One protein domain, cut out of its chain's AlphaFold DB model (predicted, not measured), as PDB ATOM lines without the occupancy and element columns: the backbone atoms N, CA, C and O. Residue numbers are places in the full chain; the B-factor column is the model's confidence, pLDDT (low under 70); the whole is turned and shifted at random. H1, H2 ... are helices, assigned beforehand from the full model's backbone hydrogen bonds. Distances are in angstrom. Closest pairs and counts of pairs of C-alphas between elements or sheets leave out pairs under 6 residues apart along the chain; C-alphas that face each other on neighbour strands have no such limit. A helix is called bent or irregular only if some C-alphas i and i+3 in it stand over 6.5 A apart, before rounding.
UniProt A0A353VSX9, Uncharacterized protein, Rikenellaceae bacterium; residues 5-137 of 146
ATOM      1  N   TYR A   5      14.712  -9.629  11.453       93.94
ATOM      2  CA  TYR A   5      14.642  -8.471  12.352       93.94
ATOM      3  C   TYR A   5      13.334  -8.396  13.161       93.94
ATOM      4  O   TYR A   5      13.262  -7.652  14.137       93.94
ATOM      5  N   ILE A   6      12.276  -9.104  12.740       97.12
ATOM      6  CA  ILE A   6      11.028  -9.212  13.503       97.12
ATOM      7  C   ILE A   6      11.222 -10.114  14.717       97.12
ATOM      8  O   ILE A   6      10.710  -9.784  15.783       97.12
ATOM      9  N   PHE A   7      11.998 -11.190  14.590       95.12
ATOM     10  CA  PHE A   7      12.331 -12.062  15.714       95.12
ATOM     11  C   PHE A   7      13.234 -11.354  16.721       95.12
ATOM     12  O   PHE A   7      12.907 -11.337  17.905       95.12
ATOM     13  N   ASP A   8      14.252 -10.625  16.249       97.00
ATOM     14  CA  ASP A   8      15.072  -9.761  17.115       97.00
ATOM     15  C   ASP A   8      14.211  -8.741  17.887       97.00
ATOM     16  O   ASP A   8      14.482  -8.403  19.043       97.00
ATOM     17  N   LEU A   9      13.157  -8.226  17.243       97.75
ATOM     18  CA  LEU A   9      12.244  -7.270  17.858       97.75
ATOM     19  C   LEU A   9      11.352  -7.927  18.918       97.75
ATOM     20  O   LEU A   9      11.143  -7.330  19.973       97.75
ATOM     21  N   ILE A  10      10.856  -9.139  18.662       97.81
ATOM     22  CA  ILE A  10      10.086  -9.929  19.634       97.81
ATOM     23  C   ILE A  10      10.937 -10.229  20.866       97.81
ATOM     24  O   ILE A  10      10.485  -9.965  21.980       97.81
ATOM     25  N   ASP A  11      12.177 -10.680  20.676       97.69
ATOM     26  CA  ASP A  11      13.109 -10.958  21.771       97.69
ATOM     27  C   ASP A  11      13.396  -9.695  22.593       97.69
ATOM     28  O   ASP A  11      13.364  -9.718  23.824       97.69
ATOM     29  N   GLY A  12      13.593  -8.553  21.926       98.31
ATOM     30  CA  GLY A  12      13.778  -7.264  22.594       98.31
ATOM     31  C   GLY A  12      12.548  -6.792  23.380       98.31
ATOM     32  O   GLY A  12      12.690  -6.187  24.447       98.31
ATOM     33  N   ILE A  13      11.334  -7.062  22.886       98.62
ATOM     34  CA  ILE A  13      10.083  -6.792  23.611       98.62
ATOM     35  C   ILE A  13       9.984  -7.700  24.838       98.62
ATOM     36  O   ILE A  13       9.795  -7.195  25.947       98.62
ATOM     37  N   ALA A  14      10.173  -9.010  24.666       98.12
ATOM     38  CA  ALA A  14      10.152  -9.976  25.759       98.12
ATOM     39  C   ALA A  14      11.180  -9.609  26.845       98.12
ATOM     40  O   ALA A  14      10.842  -9.536  28.028       98.12
ATOM     41  N   GLU A  15      12.410  -9.244  26.475       98.44
ATOM     42  CA  GLU A  15      13.424  -8.824  27.445       98.44
ATOM     43  C   GLU A  15      12.965  -7.606  28.270       98.44
ATOM     44  O   GLU A  15      13.178  -7.556  29.485       98.44
ATOM     45  N   ARG A  16      12.302  -6.625  27.649       98.44
ATOM     46  CA  ARG A  16      11.766  -5.450  28.357       98.44
ATOM     47  C   ARG A  16      10.582  -5.801  29.254       98.44
ATOM     48  O   ARG A  16      10.551  -5.359  30.406       98.44
ATOM     49  N   HIS A  17       9.681  -6.665  28.798       98.25
ATOM     50  CA  HIS A  17       8.558  -7.144  29.604       98.25
ATOM     51  C   HIS A  17       9.030  -7.932  30.831       98.25
ATOM     52  O   HIS A  17       8.506  -7.729  31.925       98.25
ATOM     53  N   SER A  18      10.104  -8.723  30.702       98.00
ATOM     54  CA  SER A  18      10.723  -9.433  31.833       98.00
ATOM     55  C   SER A  18      11.209  -8.489  32.947       98.00
ATOM     56  O   SER A  18      11.303  -8.875  34.113       98.00
ATOM     57  N   LYS A  19      11.484  -7.223  32.601       97.75
ATOM     58  CA  LYS A  19      11.906  -6.149  33.515       97.75
ATOM     59  C   LYS A  19      10.737  -5.271  33.980       97.75
ATOM     60  O   LYS A  19      10.961  -4.299  34.700       97.75
ATOM     61  N   GLY A  20       9.506  -5.600  33.586       97.12
ATOM     62  CA  GLY A  20       8.295  -4.849  33.912       97.12
ATOM     63  C   GLY A  20       8.061  -3.603  33.052       97.12
ATOM     64  O   GLY A  20       7.225  -2.774  33.412       97.12
ATOM     65  N   ASP A  21       8.788  -3.441  31.942       96.56
ATOM     66  CA  ASP A  21       8.594  -2.325  31.014       96.56
ATOM     67  C   ASP A  21       7.703  -2.732  29.835       96.56
ATOM     68  O   ASP A  21       8.183  -3.204  28.810       96.56
ATOM     69  N   PHE A  22       6.399  -2.519  30.006       95.00
ATOM     70  CA  PHE A  22       5.358  -2.779  28.998       95.00
ATOM     71  C   PHE A  22       4.977  -1.531  28.190       95.00
ATOM     72  O   PHE A  22       4.240  -1.584  27.210       95.00
ATOM     73  N   SER A  23       5.383  -0.354  28.668       95.25
ATOM     74  CA  SER A  23       4.924   0.914  28.095       95.25
ATOM     75  C   SER A  23       5.810   1.383  26.950       95.25
ATOM     76  O   SER A  23       5.319   2.005  26.008       95.25
ATOM     77  N   SER A  24       7.112   1.083  27.008       95.81
ATOM     78  CA  SER A  24       8.054   1.477  25.959       95.81
ATOM     79  C   SER A  24       7.956   0.599  24.708       95.81
ATOM     80  O   SER A  24       8.342   1.034  23.626       95.81
ATOM     81  N   THR A  25       7.404  -0.609  24.839       97.69
ATOM     82  CA  THR A  25       7.296  -1.631  23.788       97.69
ATOM     83  C   THR A  25       6.063  -1.492  22.913       97.69
ATOM     84  O   THR A  25       6.029  -2.078  21.838       97.69
ATOM     85  N   THR A  26       5.073  -0.690  23.312       96.81
ATOM     86  CA  THR A  26       3.759  -0.642  22.651       96.81
ATOM     87  C   THR A  26       3.838  -0.401  21.137       96.81
ATOM     88  O   THR A  26       3.057  -0.972  20.379       96.81
ATOM     89  N   GLU A  27       4.749   0.456  20.671       97.81
ATOM     90  CA  GLU A  27       4.888   0.716  19.231       97.81
ATOM     91  C   GLU A  27       5.587  -0.435  18.496       97.81
ATOM     92  O   GLU A  27       5.192  -0.791  17.385       97.81
ATOM     93  N   ASP A  28       6.570  -1.066  19.138       98.19
ATOM     94  CA  ASP A  28       7.257  -2.236  18.594       98.19
ATOM     95  C   ASP A  28       6.303  -3.443  18.517       98.19
ATOM     96  O   ASP A  28       6.271  -4.129  17.498       98.19
ATOM     97  N   GLU A  29       5.455  -3.655  19.528       98.50
ATOM     98  CA  GLU A  29       4.413  -4.693  19.524       98.50
ATOM     99  C   GLU A  29       3.445  -4.513  18.348       98.50
ATOM    100  O   GLU A  29       3.176  -5.458  17.604       98.50
ATOM    101  N   ARG A  30       2.957  -3.282  18.126       98.19
ATOM    102  CA  ARG A  30       2.093  -2.969  16.973       98.19
ATOM    103  C   ARG A  30       2.793  -3.240  15.653       98.19
ATOM    104  O   ARG A  30       2.166  -3.751  14.728       98.19
ATOM    105  N   LYS A  31       4.077  -2.894  15.553       98.12
ATOM    106  CA  LYS A  31       4.873  -3.143  14.353       98.12
ATOM    107  C   LYS A  31       5.004  -4.639  14.079       98.12
ATOM    108  O   LYS A  31       4.805  -5.042  12.938       98.12
ATOM    109  N   VAL A  32       5.301  -5.450  15.096       98.50
ATOM    110  CA  VAL A  32       5.370  -6.915  14.966       98.50
ATOM    111  C   VAL A  32       4.023  -7.475  14.510       98.50
ATOM    112  O   VAL A  32       3.972  -8.160  13.493       98.50
ATOM    113  N   LEU A  33       2.929  -7.130  15.197       98.50
ATOM    114  CA  LEU A  33       1.590  -7.618  14.848       98.50
ATOM    115  C   LEU A  33       1.183  -7.215  13.423       98.50
ATOM    116  O   LEU A  33       0.696  -8.051  12.671       98.50
ATOM    117  N   GLY A  34       1.471  -5.979  13.007       98.31
ATOM    118  CA  GLY A  34       1.194  -5.529  11.642       98.31
ATOM    119  C   GLY A  34       2.017  -6.255  10.571       98.31
ATOM    120  O   GLY A  34       1.549  -6.422   9.449       98.31
ATOM    121  N   GLN A  35       3.233  -6.707  10.885       98.44
ATOM    122  CA  GLN A  35       4.040  -7.513   9.958       98.44
ATOM    123  C   GLN A  35       3.539  -8.957   9.878       98.44
ATOM    124  O   GLN A  35       3.543  -9.533   8.793       98.44
ATOM    125  N   ILE A  36       3.063  -9.510  10.996       98.50
ATOM    126  CA  ILE A  36       2.378 -10.805  11.019       98.50
ATOM    127  C   ILE A  36       1.112 -10.751  10.160       98.50
ATOM    128  O   ILE A  36       0.918 -11.633   9.330       98.50
ATOM    129  N   ASP A  37       0.303  -9.695  10.286       98.44
ATOM    130  CA  ASP A  37      -0.897  -9.509   9.462       98.44
ATOM    131  C   ASP A  37      -0.563  -9.485   7.962       98.44
ATOM    132  O   ASP A  37      -1.145 -10.239   7.189       98.44
ATOM    133  N   VAL A  38       0.439  -8.699   7.550       98.00
ATOM    134  CA  VAL A  38       0.877  -8.632   6.140       98.00
ATOM    135  C   VAL A  38       1.364  -9.988   5.616       98.00
ATOM    136  O   VAL A  38       1.136 -10.322   4.451       98.00
ATOM    137  N   ALA A  39       2.059 -10.762   6.449       97.94
ATOM    138  CA  ALA A  39       2.554 -12.083   6.081       97.94
ATOM    139  C   ALA A  39       1.406 -13.096   5.928       97.94
ATOM    140  O   ALA A  39       1.346 -13.801   4.919       97.94
ATOM    141  N   ILE A  40       0.445 -13.104   6.859       98.12
ATOM    142  CA  ILE A  40      -0.776 -13.922   6.765       98.12
ATOM    143  C   ILE A  40      -1.564 -13.567   5.498       98.12
ATOM    144  O   ILE A  40      -1.899 -14.462   4.724       98.12
ATOM    145  N   ASP A  41      -1.765 -12.277   5.219       97.31
ATOM    146  CA  ASP A  41      -2.437 -11.797   4.002       97.31
ATOM    147  C   ASP A  41      -1.708 -12.223   2.712       97.31
ATOM    148  O   ASP A  41      -2.308 -12.314   1.639       97.31
ATOM    149  N   SER A  42      -0.405 -12.496   2.810       96.75
ATOM    150  CA  SER A  42       0.431 -12.989   1.710       96.75
ATOM    151  C   SER A  42       0.451 -14.520   1.596       96.75
ATOM    152  O   SER A  42       1.091 -15.047   0.684       96.75
ATOM    153  N   GLY A  43      -0.258 -15.232   2.478       96.62
ATOM    154  CA  GLY A  43      -0.406 -16.688   2.470       96.62
ATOM    155  C   GLY A  43       0.397 -17.436   3.538       96.62
ATOM    156  O   GLY A  43       0.347 -18.664   3.555       96.62
ATOM    157  N   ASP A  44       1.108 -16.748   4.439       97.19
ATOM    158  CA  ASP A  44       1.841 -17.387   5.541       97.19
ATOM    159  C   ASP A  44       0.893 -17.777   6.697       97.19
ATOM    160  O   ASP A  44       0.966 -17.246   7.808       97.19
ATOM    161  N   ILE A  45      -0.021 -18.713   6.435       97.25
ATOM    162  CA  ILE A  45      -1.057 -19.145   7.388       97.25
ATOM    163  C   ILE A  45      -0.491 -19.782   8.669       97.25
ATOM    164  O   ILE A  45      -1.156 -19.793   9.702       97.25
ATOM    165  N   GLU A  46       0.750 -20.271   8.661       97.69
ATOM    166  CA  GLU A  46       1.389 -20.849   9.852       97.69
ATOM    167  C   GLU A  46       1.578 -19.831  10.992       97.69
ATOM    168  O   GLU A  46       1.802 -20.206  12.141       97.69
ATOM    169  N   LEU A  47       1.451 -18.532  10.706       98.44
ATOM    170  CA  LEU A  47       1.613 -17.464  11.691       98.44
ATOM    171  C   LEU A  47       0.372 -17.224  12.564       98.44
ATOM    172  O   LEU A  47       0.445 -16.439  13.513       98.44
ATOM    173  N   TYR A  48      -0.766 -17.868  12.288       98.75
ATOM    174  CA  TYR A  48      -1.988 -17.654  13.072       98.75
ATOM    175  C   TYR A  48      -1.822 -17.967  14.575       98.75
ATOM    176  O   TYR A  48      -2.202 -17.113  15.382       98.75
ATOM    177  N   PRO A  49      -1.219 -19.097  15.006       98.62
ATOM    178  CA  PRO A  49      -0.981 -19.354  16.432       98.62
ATOM    179  C   PRO A  49      -0.047 -18.330  17.091       98.62
ATOM    180  O   PRO A  49      -0.313 -17.878  18.206       98.62
ATOM    181  N   MET A  50       0.995 -17.883  16.380       98.56
ATOM    182  CA  MET A  50       1.883 -16.808  16.835       98.56
ATOM    183  C   MET A  50       1.108 -15.501  17.045       98.56
ATOM    184  O   MET A  50       1.194 -14.882  18.107       98.56
ATOM    185  N   LYS A  51       0.295 -15.099  16.057       98.75
ATOM    186  CA  LYS A  51      -0.581 -13.924  16.148       98.75
ATOM    187  C   LYS A  51      -1.526 -14.036  17.339       98.75
ATOM    188  O   LYS A  51      -1.660 -13.077  18.098       98.75
ATOM    189  N   ALA A  52      -2.165 -15.195  17.509       98.81
ATOM    190  CA  ALA A  52      -3.100 -15.443  18.597       98.81
ATOM    191  C   ALA A  52      -2.417 -15.243  19.955       98.81
ATOM    192  O   ALA A  52      -2.923 -14.482  20.784       98.81
ATOM    193  N   LEU A  53      -1.243 -15.849  20.167       98.81
ATOM    194  CA  LEU A  53      -0.487 -15.733  21.414       98.81
ATOM    195  C   LEU A  53      -0.044 -14.291  21.694       98.81
ATOM    196  O   LEU A  53      -0.333 -13.754  22.766       98.81
ATOM    197  N   LEU A  54       0.614 -13.640  20.733       98.62
ATOM    198  CA  LEU A  54       1.176 -12.299  20.924       98.62
ATOM    199  C   LEU A  54       0.088 -11.230  21.094       98.62
ATOM    200  O   LEU A  54       0.176 -10.400  21.999       98.62
ATOM    201  N   ALA A  55      -0.976 -11.264  20.286       98.62
ATOM    202  CA  ALA A  55      -2.054 -10.276  20.364       98.62
ATOM    203  C   ALA A  55      -2.889 -10.403  21.651       98.62
ATOM    204  O   ALA A  55      -3.465  -9.424  22.139       98.62
ATOM    205  N   SER A  56      -2.980 -11.611  22.213       98.75
ATOM    206  CA  SER A  56      -3.785 -11.879  23.409       98.75
ATOM    207  C   SER A  56      -3.000 -11.777  24.726       98.75
ATOM    208  O   SER A  56      -3.607 -11.636  25.798       98.75
ATOM    209  N   SER A  57      -1.670 -11.751  24.656       98.12
ATOM    210  CA  SER A  57      -0.774 -11.568  25.801       98.12
ATOM    211  C   SER A  57      -0.481 -10.084  26.042       98.12
ATOM    212  O   SER A  57      -0.391  -9.299  25.103       98.12
ATOM    213  N   ASN A  58      -0.353  -9.679  27.308       94.50
ATOM    214  CA  ASN A  58       0.238  -8.375  27.667       94.50
ATOM    215  C   ASN A  58       1.743  -8.503  27.932       94.50
ATOM    216  O   ASN A  58       2.483  -7.535  27.828       94.50
ATOM    217  N   ASP A  59       2.182  -9.705  28.297       97.31
ATOM    218  CA  ASP A  59       3.559 -10.015  28.631       97.31
ATOM    219  C   ASP A  59       4.090 -11.084  27.665       97.31
ATOM    220  O   ASP A  59       3.807 -12.269  27.822       97.31
ATOM    221  N   TRP A  60       4.845 -10.666  26.647       97.94
ATOM    222  CA  TRP A  60       5.447 -11.561  25.660       97.94
ATOM    223  C   TRP A  60       6.619 -12.379  26.217       97.94
ATOM    224  O   TRP A  60       7.013 -13.350  25.586       97.94
ATOM    225  N   ASN A  61       7.147 -12.050  27.402       97.81
ATOM    226  CA  ASN A  61       8.145 -12.886  28.074       97.81
ATOM    227  C   ASN A  61       7.521 -14.139  28.696       97.81
ATOM    228  O   ASN A  61       8.160 -15.185  28.749       97.81
ATOM    229  N   THR A  62       6.287 -14.037  29.189       96.81
ATOM    230  CA  THR A  62       5.575 -15.185  29.770       96.81
ATOM    231  C   THR A  62       4.622 -15.844  28.782       96.81
ATOM    232  O   THR A  62       4.313 -17.022  28.933       96.81
ATOM    233  N   GLY A  63       4.129 -15.114  27.779       97.00
ATOM    234  CA  GLY A  63       3.093 -15.618  26.877       97.00
ATOM    235  C   GLY A  63       1.783 -15.939  27.608       97.00
ATOM    236  O   GLY A  63       1.009 -16.778  27.150       97.00
ATOM    237  N   LEU A  64       1.539 -15.330  28.775       98.12
ATOM    238  CA  LEU A  64       0.293 -15.527  29.507       98.12
ATOM    239  C   LEU A  64      -0.856 -14.818  28.777       98.12
ATOM    240  O   LEU A  64      -0.860 -13.590  28.611       98.12
ATOM    241  N   ILE A  65      -1.867 -15.592  28.395       98.69
ATOM    242  CA  ILE A  65      -3.029 -15.128  27.648       98.69
ATOM    243  C   ILE A  65      -3.969 -14.398  28.607       98.69
ATOM    244  O   ILE A  65      -4.692 -14.988  29.405       98.69
ATOM    245  N   THR A  66      -3.998 -13.072  28.498       97.94
ATOM    246  CA  THR A  66      -4.893 -12.214  29.302       97.94
ATOM    247  C   THR A  66      -6.224 -11.929  28.608       97.94
ATOM    248  O   THR A  66      -7.169 -11.434  29.222       97.94
ATOM    249  N   ARG A  67      -6.303 -12.229  27.307       98.56
ATOM    250  CA  ARG A  67      -7.451 -11.965  26.432       98.56
ATOM    251  C   ARG A  67      -7.873 -13.245  25.709       98.56
ATOM    252  O   ARG A  67      -7.830 -13.303  24.484       98.56
ATOM    253  N   MET A  68      -8.303 -14.261  26.462       98.38
ATOM    254  CA  MET A  68      -8.635 -15.588  25.914       98.38
ATOM    255  C   MET A  68      -9.680 -15.542  24.788       98.38
ATOM    256  O   MET A  68      -9.547 -16.238  23.789       98.38
ATOM    257  N   GLY A  69     -10.681 -14.659  24.879       98.56
ATOM    258  CA  GLY A  69     -11.651 -14.478  23.792       98.56
ATOM    259  C   GLY A  69     -11.011 -14.045  22.464       98.56
ATOM    260  O   GLY A  69     -11.410 -14.529  21.411       98.56
ATOM    261  N   LEU A  70      -9.989 -13.180  22.503       98.75
ATOM    262  CA  LEU A  70      -9.242 -12.778  21.307       98.75
ATOM    263  C   LEU A  70      -8.375 -13.926  20.778       98.75
ATOM    264  O   LEU A  70      -8.336 -14.143  19.570       98.75
ATOM    265  N   PHE A  71      -7.724 -14.671  21.677       98.88
ATOM    266  CA  PHE A  71      -6.938 -15.852  21.317       98.88
ATOM    267  C   PHE A  71      -7.787 -16.865  20.538       98.88
ATOM    268  O   PHE A  71      -7.430 -17.219  19.418       98.88
ATOM    269  N   LYS A  72      -8.958 -17.237  21.078       98.75
ATOM    270  CA  LYS A  72      -9.919 -18.156  20.444       98.75
ATOM    271  C   LYS A  72     -10.332 -17.706  19.045       98.75
ATOM    272  O   LYS A  72     -10.374 -18.519  18.130       98.75
ATOM    273  N   ILE A  73     -10.637 -16.416  18.877       98.69
ATOM    274  CA  ILE A  73     -11.057 -15.858  17.583       98.69
ATOM    275  C   ILE A  73      -9.950 -16.033  16.538       98.69
ATOM    276  O   ILE A  73     -10.217 -16.561  15.463       98.69
ATOM    277  N   ILE A  74      -8.719 -15.629  16.864       98.81
ATOM    278  CA  ILE A  74      -7.591 -15.686  15.923       98.81
ATOM    279  C   ILE A  74      -7.185 -17.140  15.646       98.81
ATOM    280  O   ILE A  74      -6.932 -17.492  14.497       98.81
ATOM    281  N   LEU A  75      -7.142 -17.993  16.675       98.75
ATOM    282  CA  LEU A  75      -6.798 -19.406  16.509       98.75
ATOM    283  C   LEU A  75      -7.823 -20.126  15.628       98.75
ATOM    284  O   LEU A  75      -7.437 -20.859  14.720       98.75
ATOM    285  N   LYS A  76      -9.119 -19.888  15.857       98.56
ATOM    286  CA  LYS A  76     -10.187 -20.465  15.039       98.56
ATOM    287  C   LYS A  76     -10.090 -20.021  13.580       98.56
ATOM    288  O   LYS A  76     -10.223 -20.858  12.695       98.56
ATOM    289  N   GLU A  77      -9.822 -18.741  13.330       98.50
ATOM    290  CA  GLU A  77      -9.585 -18.238  11.972       98.50
ATOM    291  C   GLU A  77      -8.401 -18.961  11.312       98.50
ATOM    292  O   GLU A  77      -8.493 -19.381  10.159       98.50
ATOM    293  N   GLY A  78      -7.312 -19.185  12.052       98.44
ATOM    294  CA  GLY A  78      -6.176 -19.968  11.571       98.44
ATOM    295  C   GLY A  78      -6.541 -21.404  11.219       98.44
ATOM    296  O   GLY A  78      -6.215 -21.868  10.128       98.44
ATOM    297  N   ILE A  79      -7.276 -22.087  12.099       98.06
ATOM    298  CA  ILE A  79      -7.783 -23.446  11.870       98.06
ATOM    299  C   ILE A  79      -8.620 -23.510  10.588       98.06
ATOM    300  O   ILE A  79      -8.401 -24.392   9.761       98.06
ATOM    301  N   GLU A  80      -9.532 -22.559  10.385       97.81
ATOM    302  CA  GLU A  80     -10.370 -22.478   9.179       97.81
ATOM    303  C   GLU A  80      -9.546 -22.255   7.896       97.81
ATOM    304  O   GLU A  80      -9.964 -22.674   6.815       97.81
ATOM    305  N   ASN A  81      -8.358 -21.653   8.013       97.88
ATOM    306  CA  ASN A  81      -7.401 -21.468   6.920       97.88
ATOM    307  C   ASN A  81      -6.358 -22.597   6.811       97.88
ATOM    308  O   ASN A  81      -5.491 -22.532   5.942       97.88
ATOM    309  N   GLY A  82      -6.430 -23.632   7.654       97.56
ATOM    310  CA  GLY A  82      -5.508 -24.770   7.632       97.56
ATOM    311  C   GLY A  82      -4.179 -24.534   8.354       97.56
ATOM    312  O   GLY A  82      -3.222 -25.256   8.097       97.56
ATOM    313  N   SER A  83      -4.086 -23.551   9.259       97.94
ATOM    314  CA  SER A  83      -2.833 -23.244   9.966       97.94
ATOM    315  C   SER A  83      -2.312 -24.419  10.793       97.94
ATOM    316  O   SER A  83      -1.107 -24.550  10.942       97.94
ATOM    317  N   LEU A  84      -3.199 -25.278  11.306       97.94
ATOM    318  CA  LEU A  84      -2.855 -26.476  12.082       97.94
ATOM    319  C   LEU A  84      -2.885 -27.764  11.242       97.94
ATOM    320  O   LEU A  84      -3.246 -28.826  11.744       97.94
ATOM    321  N   ALA A  85      -2.520 -27.694   9.960       97.56
ATOM    322  CA  ALA A  85      -2.175 -28.901   9.215       97.56
ATOM    323  C   ALA A  85      -0.934 -29.577   9.851       97.56
ATOM    324  O   ALA A  85      -0.075 -28.868  10.388       97.56
ATOM    325  N   PRO A  86      -0.809 -30.917   9.847       97.62
ATOM    326  CA  PRO A  86       0.301 -31.605  10.515       97.62
ATOM    327  C   PRO A  86       1.701 -31.183  10.043       97.62
ATOM    328  O   PRO A  86       2.646 -31.199  10.823       97.62
ATOM    329  N   GLU A  87       1.831 -30.782   8.781       96.88
ATOM    330  CA  GLU A  87       3.076 -30.327   8.157       96.88
ATOM    331  C   GLU A  87       3.515 -28.910   8.561       96.88
ATOM    332  O   GLU A  87       4.659 -28.533   8.308       96.88
ATOM    333  N   ASN A  88       2.635 -28.131   9.196       97.62
ATOM    334  CA  ASN A  88       2.901 -26.747   9.582       97.62
ATOM    335  C   ASN A  88       3.632 -26.695  10.929       97.62
ATOM    336  O   ASN A  88       3.078 -26.265  11.946       97.62
ATOM    337  N   GLU A  89       4.876 -27.175  10.947       96.19
ATOM    338  CA  GLU A  89       5.702 -27.302  12.155       96.19
ATOM    339  C   GLU A  89       5.739 -25.997  12.966       96.19
ATOM    340  O   GLU A  89       5.575 -26.013  14.187       96.19
ATOM    341  N   TYR A  90       5.842 -24.852  12.286       96.38
ATOM    342  CA  TYR A  90       5.932 -23.550  12.940       96.38
ATOM    343  C   TYR A  90       4.648 -23.172  13.689       96.38
ATOM    344  O   TYR A  90       4.687 -22.625  14.794       96.38
ATOM    345  N   ALA A  91       3.490 -23.493  13.116       98.38
ATOM    346  CA  ALA A  91       2.204 -23.251  13.756       98.38
ATOM    347  C   ALA A  91       2.069 -24.069  15.054       98.38
ATOM    348  O   ALA A  91       1.613 -23.548  16.080       98.38
ATOM    349  N   TRP A  92       2.515 -25.328  15.024       98.50
ATOM    350  CA  TRP A  92       2.509 -26.218  16.183       98.50
ATOM    351  C   TRP A  92       3.477 -25.772  17.275       98.50
ATOM    352  O   TRP A  92       3.098 -25.783  18.445       98.50
ATOM    353  N   GLU A  93       4.678 -25.308  16.923       97.50
ATOM    354  CA  GLU A  93       5.629 -24.740  17.887       97.50
ATOM    355  C   GLU A  93       5.011 -23.578  18.676       97.50
ATOM    356  O   GLU A  93       5.080 -23.549  19.908       97.50
ATOM    357  N   TRP A  94       4.331 -22.654  17.993       98.25
ATOM    358  CA  TRP A  94       3.677 -21.520  18.651       98.25
ATOM    359  C   TRP A  94       2.452 -21.912  19.474       98.25
ATOM    360  O   TRP A  94       2.221 -21.329  20.539       98.25
ATOM    361  N   LEU A  95       1.680 -22.911  19.038       98.56
ATOM    362  CA  LEU A  95       0.587 -23.445  19.850       98.56
ATOM    363  C   LEU A  95       1.120 -24.154  21.109       98.56
ATOM    364  O   LEU A  95       0.560 -23.984  22.193       98.56
ATOM    365  N   GLY A  96       2.238 -24.876  20.999       98.25
ATOM    366  CA  GLY A  96       2.939 -25.483  22.134       98.25
ATOM    367  C   GLY A  96       3.501 -24.443  23.107       98.25
ATOM    368  O   GLY A  96       3.347 -24.574  24.326       98.25
ATOM    369  N   ALA A  97       4.075 -23.354  22.586       97.31
ATOM    370  CA  ALA A  97       4.513 -22.215  23.391       97.31
ATOM    371  C   ALA A  97       3.338 -21.596  24.165       97.31
ATOM    372  O   ALA A  97       3.440 -21.374  25.373       97.31
ATOM    373  N   ALA A  98       2.184 -21.405  23.512       98.44
ATOM    374  CA  ALA A  98       0.968 -20.963  24.188       98.44
ATOM    375  C   ALA A  98       0.546 -21.955  25.283       98.44
ATOM    376  O   ALA A  98       0.277 -21.554  26.416       98.44
ATOM    377  N   ALA A  99       0.536 -23.257  24.990       98.12
ATOM    378  CA  ALA A  99       0.142 -24.292  25.943       98.12
ATOM    379  C   ALA A  99       1.093 -24.400  27.150       98.12
ATOM    380  O   ALA A  99       0.704 -24.952  28.177       98.12
ATOM    381  N   THR A 100       2.325 -23.892  27.069       96.56
ATOM    382  CA  THR A 100       3.316 -24.009  28.153       96.56
ATOM    383  C   THR A 100       2.892 -23.243  29.407       96.56
ATOM    384  O   THR A 100       3.015 -23.761  30.514       96.56
ATOM    385  N   ASN A 101       2.347 -22.034  29.242       95.69
ATOM    386  CA  ASN A 101       1.993 -21.145  30.356       95.69
ATOM    387  C   ASN A 101       0.481 -20.932  30.522       95.69
ATOM    388  O   ASN A 101       0.059 -20.151  31.374       95.69
ATOM    389  N   ASN A 102      -0.339 -21.616  29.724       98.38
ATOM    390  CA  ASN A 102      -1.793 -21.463  29.714       98.38
ATOM    391  C   ASN A 102      -2.491 -22.831  29.770       98.38
ATOM    392  O   ASN A 102      -1.883 -23.857  29.461       98.38
ATOM    393  N   ASN A 103      -3.772 -22.847  30.157       97.19
ATOM    394  CA  ASN A 103      -4.596 -24.054  30.097       97.19
ATOM    395  C   ASN A 103      -5.042 -24.308  28.641       97.19
ATOM    396  O   ASN A 103      -5.854 -23.528  28.136       97.19
ATOM    397  N   PRO A 104      -4.552 -25.362  27.960       97.56
ATOM    398  CA  PRO A 104      -4.902 -25.610  26.570       97.56
ATOM    399  C   PRO A 104      -6.364 -26.028  26.376       97.56
ATOM    400  O   PRO A 104      -6.881 -25.840  25.280       97.56
ATOM    401  N   GLU A 105      -7.055 -26.521  27.412       96.81
ATOM    402  CA  GLU A 105      -8.501 -26.795  27.361       96.81
ATOM    403  C   GLU A 105      -9.302 -25.518  27.052       96.81
ATOM    404  O   GLU A 105     -10.347 -25.563  26.414       96.81
ATOM    405  N   GLU A 106      -8.783 -24.347  27.433       97.81
ATOM    406  CA  GLU A 106      -9.433 -23.067  27.165       97.81
ATOM    407  C   GLU A 106      -9.172 -22.526  25.753       97.81
ATOM    408  O   GLU A 106      -9.685 -21.462  25.425       97.81
ATOM    409  N   PHE A 107      -8.384 -23.188  24.901       98.38
ATOM    410  CA  PHE A 107      -8.001 -22.631  23.593       98.38
ATOM    411  C   PHE A 107      -9.125 -22.655  22.559       98.38
ATOM    412  O   PHE A 107      -9.106 -21.850  21.627       98.38
ATOM    413  N   MET A 108     -10.119 -23.524  22.735       97.25
ATOM    414  CA  MET A 108     -11.261 -23.686  21.837       97.25
ATOM    415  C   MET A 108     -12.527 -23.976  22.645       97.25
ATOM    416  O   MET A 108     -12.472 -24.653  23.661       97.25
ATOM    417  N   ASP A 109     -13.676 -23.465  22.195       95.94
ATOM    418  CA  ASP A 109     -14.979 -23.823  22.787       95.94
ATOM    419  C   ASP A 109     -15.572 -25.090  22.147       95.94
ATOM    420  O   ASP A 109     -16.310 -25.841  22.782       95.94
ATOM    421  N   ASP A 110     -15.262 -25.326  20.868       97.00
ATOM    422  CA  ASP A 110     -15.686 -26.520  20.138       97.00
ATOM    423  C   ASP A 110     -14.689 -27.658  20.389       97.00
ATOM    424  O   ASP A 110     -13.724 -27.849  19.644       97.00
ATOM    425  N   MET A 111     -14.910 -28.388  21.481       95.50
ATOM    426  CA  MET A 111     -14.013 -29.462  21.916       95.50
ATOM    427  C   MET A 111     -14.013 -30.666  20.968       95.50
ATOM    428  O   MET A 111     -13.012 -31.371  20.895       95.50
ATOM    429  N   THR A 112     -15.093 -30.896  20.213       95.75
ATOM    430  CA  THR A 112     -15.143 -31.971  19.209       95.75
ATOM    431  C   THR A 112     -14.241 -31.642  18.027       95.75
ATOM    432  O   THR A 112     -13.435 -32.480  17.623       95.75
ATOM    433  N   LEU A 113     -14.333 -30.416  17.501       96.00
ATOM    434  CA  LEU A 113     -13.420 -29.948  16.461       96.00
ATOM    435  C   LEU A 113     -11.970 -29.965  16.956       96.00
ATOM    436  O   LEU A 113     -11.080 -30.417  16.240       96.00
ATOM    437  N   TYR A 114     -11.737 -29.495  18.182       97.38
ATOM    438  CA  TYR A 114     -10.388 -29.403  18.724       97.38
ATOM    439  C   TYR A 114      -9.745 -30.779  18.925       97.38
ATOM    440  O   TYR A 114      -8.600 -30.971  18.520       97.38
ATOM    441  N   TYR A 115     -10.500 -31.751  19.451       96.56
ATOM    442  CA  TYR A 115     -10.057 -33.141  19.545       96.56
ATOM    443  C   TYR A 115      -9.695 -33.712  18.170       96.56
ATOM    444  O   TYR A 115      -8.620 -34.277  18.021       96.56
ATOM    445  N   SER A 116     -10.548 -33.516  17.153       96.81
ATOM    446  CA  SER A 116     -10.281 -34.007  15.792       96.81
ATOM    447  C   SER A 116      -8.956 -33.475  15.244       96.81
ATOM    448  O   SER A 116      -8.146 -34.249  14.754       96.81
ATOM    449  N   ILE A 117      -8.703 -32.168  15.375       97.62
ATOM    450  CA  ILE A 117      -7.473 -31.534  14.875       97.62
ATOM    451  C   ILE A 117      -6.238 -32.077  15.599       97.62
ATOM    452  O   ILE A 117      -5.232 -32.388  14.964       97.62
ATOM    453  N   LEU A 118      -6.304 -32.178  16.929       97.94
ATOM    454  CA  LEU A 118      -5.188 -32.667  17.733       97.94
ATOM    455  C   LEU A 118      -4.911 -34.150  17.475       97.94
ATOM    456  O   LEU A 118      -3.751 -34.525  17.329       97.94
ATOM    457  N   SER A 119      -5.958 -34.970  17.365       97.12
ATOM    458  CA  SER A 119      -5.853 -36.400  17.069       97.12
ATOM    459  C   SER A 119      -5.244 -36.639  15.689       97.12
ATOM    460  O   SER A 119      -4.257 -37.361  15.583       97.12
ATOM    461  N   ASP A 120      -5.758 -35.982  14.644       96.62
ATOM    462  CA  ASP A 120      -5.259 -36.138  13.270       96.62
ATOM    463  C   ASP A 120      -3.770 -35.746  13.161       96.62
ATOM    464  O   ASP A 120      -2.966 -36.413  12.496       96.62
ATOM    465  N   ALA A 121      -3.372 -34.672  13.849       97.94
ATOM    466  CA  ALA A 121      -1.984 -34.230  13.904       97.94
ATOM    467  C   ALA A 121      -1.095 -35.178  14.725       97.94
ATOM    468  O   ALA A 121       0.013 -35.503  14.292       97.94
ATOM    469  N   ALA A 122      -1.577 -35.668  15.869       97.56
ATOM    470  CA  ALA A 122      -0.862 -36.640  16.693       97.56
ATOM    471  C   ALA A 122      -0.627 -37.961  15.940       97.56
ATOM    472  O   ALA A 122       0.492 -38.476  15.940       97.56
ATOM    473  N   GLU A 123      -1.636 -38.472  15.226       97.00
ATOM    474  CA  GLU A 123      -1.523 -39.657  14.362       97.00
ATOM    475  C   GLU A 123      -0.510 -39.457  13.226       97.00
ATOM    476  O   GLU A 123       0.176 -40.396  12.817       97.00
ATOM    477  N   SER A 124      -0.369 -38.216  12.760       97.56
ATOM    478  CA  SER A 124       0.625 -37.809  11.763       97.56
ATOM    479  C   SER A 124       2.027 -37.577  12.350       97.56
ATOM    480  O   SER A 124       2.962 -37.285  11.605       97.56
ATOM    481  N   GLY A 125       2.201 -37.738  13.665       97.25
ATOM    482  CA  GLY A 125       3.487 -37.646  14.360       97.25
ATOM    483  C   GLY A 125       3.797 -36.288  14.995       97.25
ATOM    484  O   GLY A 125       4.919 -36.091  15.461       97.25
ATOM    485  N   VAL A 126       2.836 -35.360  15.054       98.25
ATOM    486  CA  VAL A 126       3.019 -34.066  15.725       98.25
ATOM    487  C   VAL A 126       2.966 -34.261  17.240       98.25
ATOM    488  O   VAL A 126       1.899 -34.320  17.850       98.25
ATOM    489  N   THR A 127       4.136 -34.335  17.874       97.00
ATOM    490  CA  THR A 127       4.250 -34.602  19.320       97.00
ATOM    491  C   THR A 127       3.587 -33.527  20.174       97.00
ATOM    492  O   THR A 127       2.964 -33.848  21.175       97.00
ATOM    493  N   VAL A 128       3.648 -32.258  19.753       97.75
ATOM    494  CA  VAL A 128       2.990 -31.149  20.464       97.75
ATOM    495  C   VAL A 128       1.472 -31.338  20.514       97.75
ATOM    496  O   VAL A 128       0.848 -31.019  21.524       97.75
ATOM    497  N   ALA A 129       0.872 -31.869  19.445       97.81
ATOM    498  CA  ALA A 129      -0.561 -32.129  19.401       97.81
ATOM    499  C   ALA A 129      -0.945 -33.241  20.386       97.81
ATOM    500  O   ALA A 129      -1.911 -33.078  21.129       97.81
ATOM    501  N   LEU A 130      -0.142 -34.310  20.457       96.62
ATOM    502  CA  LEU A 130      -0.301 -35.381  21.444       96.62
ATOM    503  C   LEU A 130      -0.156 -34.852  22.879       96.62
ATOM    504  O   LEU A 130      -1.034 -35.088  23.698       96.62
ATOM    505  N   ASP A 131       0.889 -34.071  23.163       96.25
ATOM    506  CA  ASP A 131       1.126 -33.500  24.496       96.25
ATOM    507  C   ASP A 131      -0.028 -32.587  24.943       96.25
ATOM    508  O   ASP A 131      -0.415 -32.574  26.113       96.25
ATOM    509  N   ILE A 132      -0.586 -31.794  24.022       97.12
ATOM    510  CA  ILE A 132      -1.764 -30.965  24.293       97.12
ATOM    511  C   ILE A 132      -2.993 -31.847  24.528       97.12
ATOM    512  O   ILE A 132      -3.731 -31.606  25.483       97.12
ATOM    513  N   MET A 133      -3.208 -32.857  23.685       95.50
ATOM    514  CA  MET A 133      -4.339 -33.773  23.793       95.50
ATOM    515  C   MET A 133      -4.330 -34.516  25.132       95.50
ATOM    516  O   MET A 133      -5.334 -34.475  25.834       95.50
ATOM    517  N   ASP A 134      -3.194 -35.086  25.538       94.44
ATOM    518  CA  ASP A 134      -3.035 -35.822  26.799       94.44
ATOM    519  C   ASP A 134      -3.278 -34.939  28.032       94.44
ATOM    520  O   ASP A 134      -3.723 -35.415  29.074       94.44
ATOM    521  N   ARG A 135      -3.005 -33.631  27.926       93.56
ATOM    522  CA  ARG A 135      -3.280 -32.662  28.998       93.56
ATOM    523  C   ARG A 135      -4.753 -32.293  29.124       93.56
ATOM    524  O   ARG A 135      -5.161 -31.873  30.203       93.56
ATOM    525  N   ILE A 136      -5.517 -32.371  28.037       94.56
ATOM    526  CA  ILE A 136      -6.949 -32.034  28.022       94.56
ATOM    527  C   ILE A 136      -7.782 -33.286  28.320       94.56
ATOM    528  O   ILE A 136      -8.692 -33.254  29.146       94.56
ATOM    529  N   TRP A 137      -7.458 -34.395  27.661       90.75
ATOM    530  CA  TRP A 137      -8.123 -35.683  27.789       90.75
ATOM    531  C   TRP A 137      -7.109 -36.706  28.281       90.75
ATOM    532  O   TRP A 137      -6.546 -37.461  27.491       90.75
TER     533      TRP A 137
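AT A GLANCE: This is residues 5 to 137 of the 146 residues of an uncharacterized protein of Rikenellaceae bacterium (UniProt A0A353VSX9). H3 is in the middle of this helical domain, with H2, H4 and H5 packed round it. H1, packed on H2, lies at one end of the longest axis, and the helical hairpin of H7 and H8, which packs on H5 through H8, lies at the other; the short H6 sits between H4 and H8. The printed part has 133 residues with eight named helices, H1 to H8 in order along the chain, and no named strand; the class is all helix. The whole is compact, with a radius of gyration of the C-alphas of 14.5 A and spans of 43 by 30 by 24 A.

HOW THE PARTS SIT: The longest helix, H2, residues 26 to 41, forms a hairpin with H1, residues 5 to 18. They touch through residues 28 to 32 of H2 alone, at a steep tilt of 39 degrees; the closest C-alphas, of Ile 6 and Val 32, are 6.3 A apart. With residues 33 to 40 alone H2 touches H3, residues 45 to 56, in a second hairpin at a shallow tilt of 25 degrees; the closest C-alphas are Ile 40 and Leu 47, 6.5 A. H3 also forms a hairpin with H4, residues 68 to 80, at a shallow tilt of 5 degrees, the closest C-alphas being Ala 52 and Phe 71, 4.7 A. H3 touches H5, residues 89 to 101, running the same way at a shallow tilt of 21 degrees; the closest C-alphas are Glu 46 and Ala 91, 4.7 A. H4 and H5 are apart. H5 touches H8, residues 127 to 136, at 34 degrees, only just shallow; the closest C-alphas are Gly 96 and Val 128, 5.9 A. H8 forms a hairpin with H7, residues 111 to 123, at 36 degrees, only just steep; the closest C-alphas are Ala 122 and Leu 130, 4.9 A. H6, residues 104 to 107, touches H4, with C-alphas Lys 72 and Phe 107 closest at 5.8 A, and H8, with Glu 105 and Ile 136 closest at 5.5 A. Every O i to N i+4 pair is within hydrogen-bond range in H1, H2, H4, H7 and H8, against 6 of 8 in H3 and 8 of 9 in H5; H6 is too short for such a pair.

IN THESE COORDINATES: H2 is 22.6 A long, H1 19.9 A, H5 19.6 A, H4 18.2 A, H3 and H7 17.8 A each, H8 14.4 A and H6 5.2 A. C-alpha 5, where H1 begins, is at (14.642, -8.471, 12.352), and C-alpha 136, where H8 ends, at (-6.949, -32.034, 28.022). H3 is irregular: C-alphas 46 and 49 are 7.2 A apart.

THE WHOLE: The C-alphas farthest apart, of Ser 24 and Glu 123, are 43.8 A apart. The printed part has no cut. The link from H3 to H4, 11 residues, is long. The mean pLDDT of the printed part is 97.5, and no printed residue is under 70.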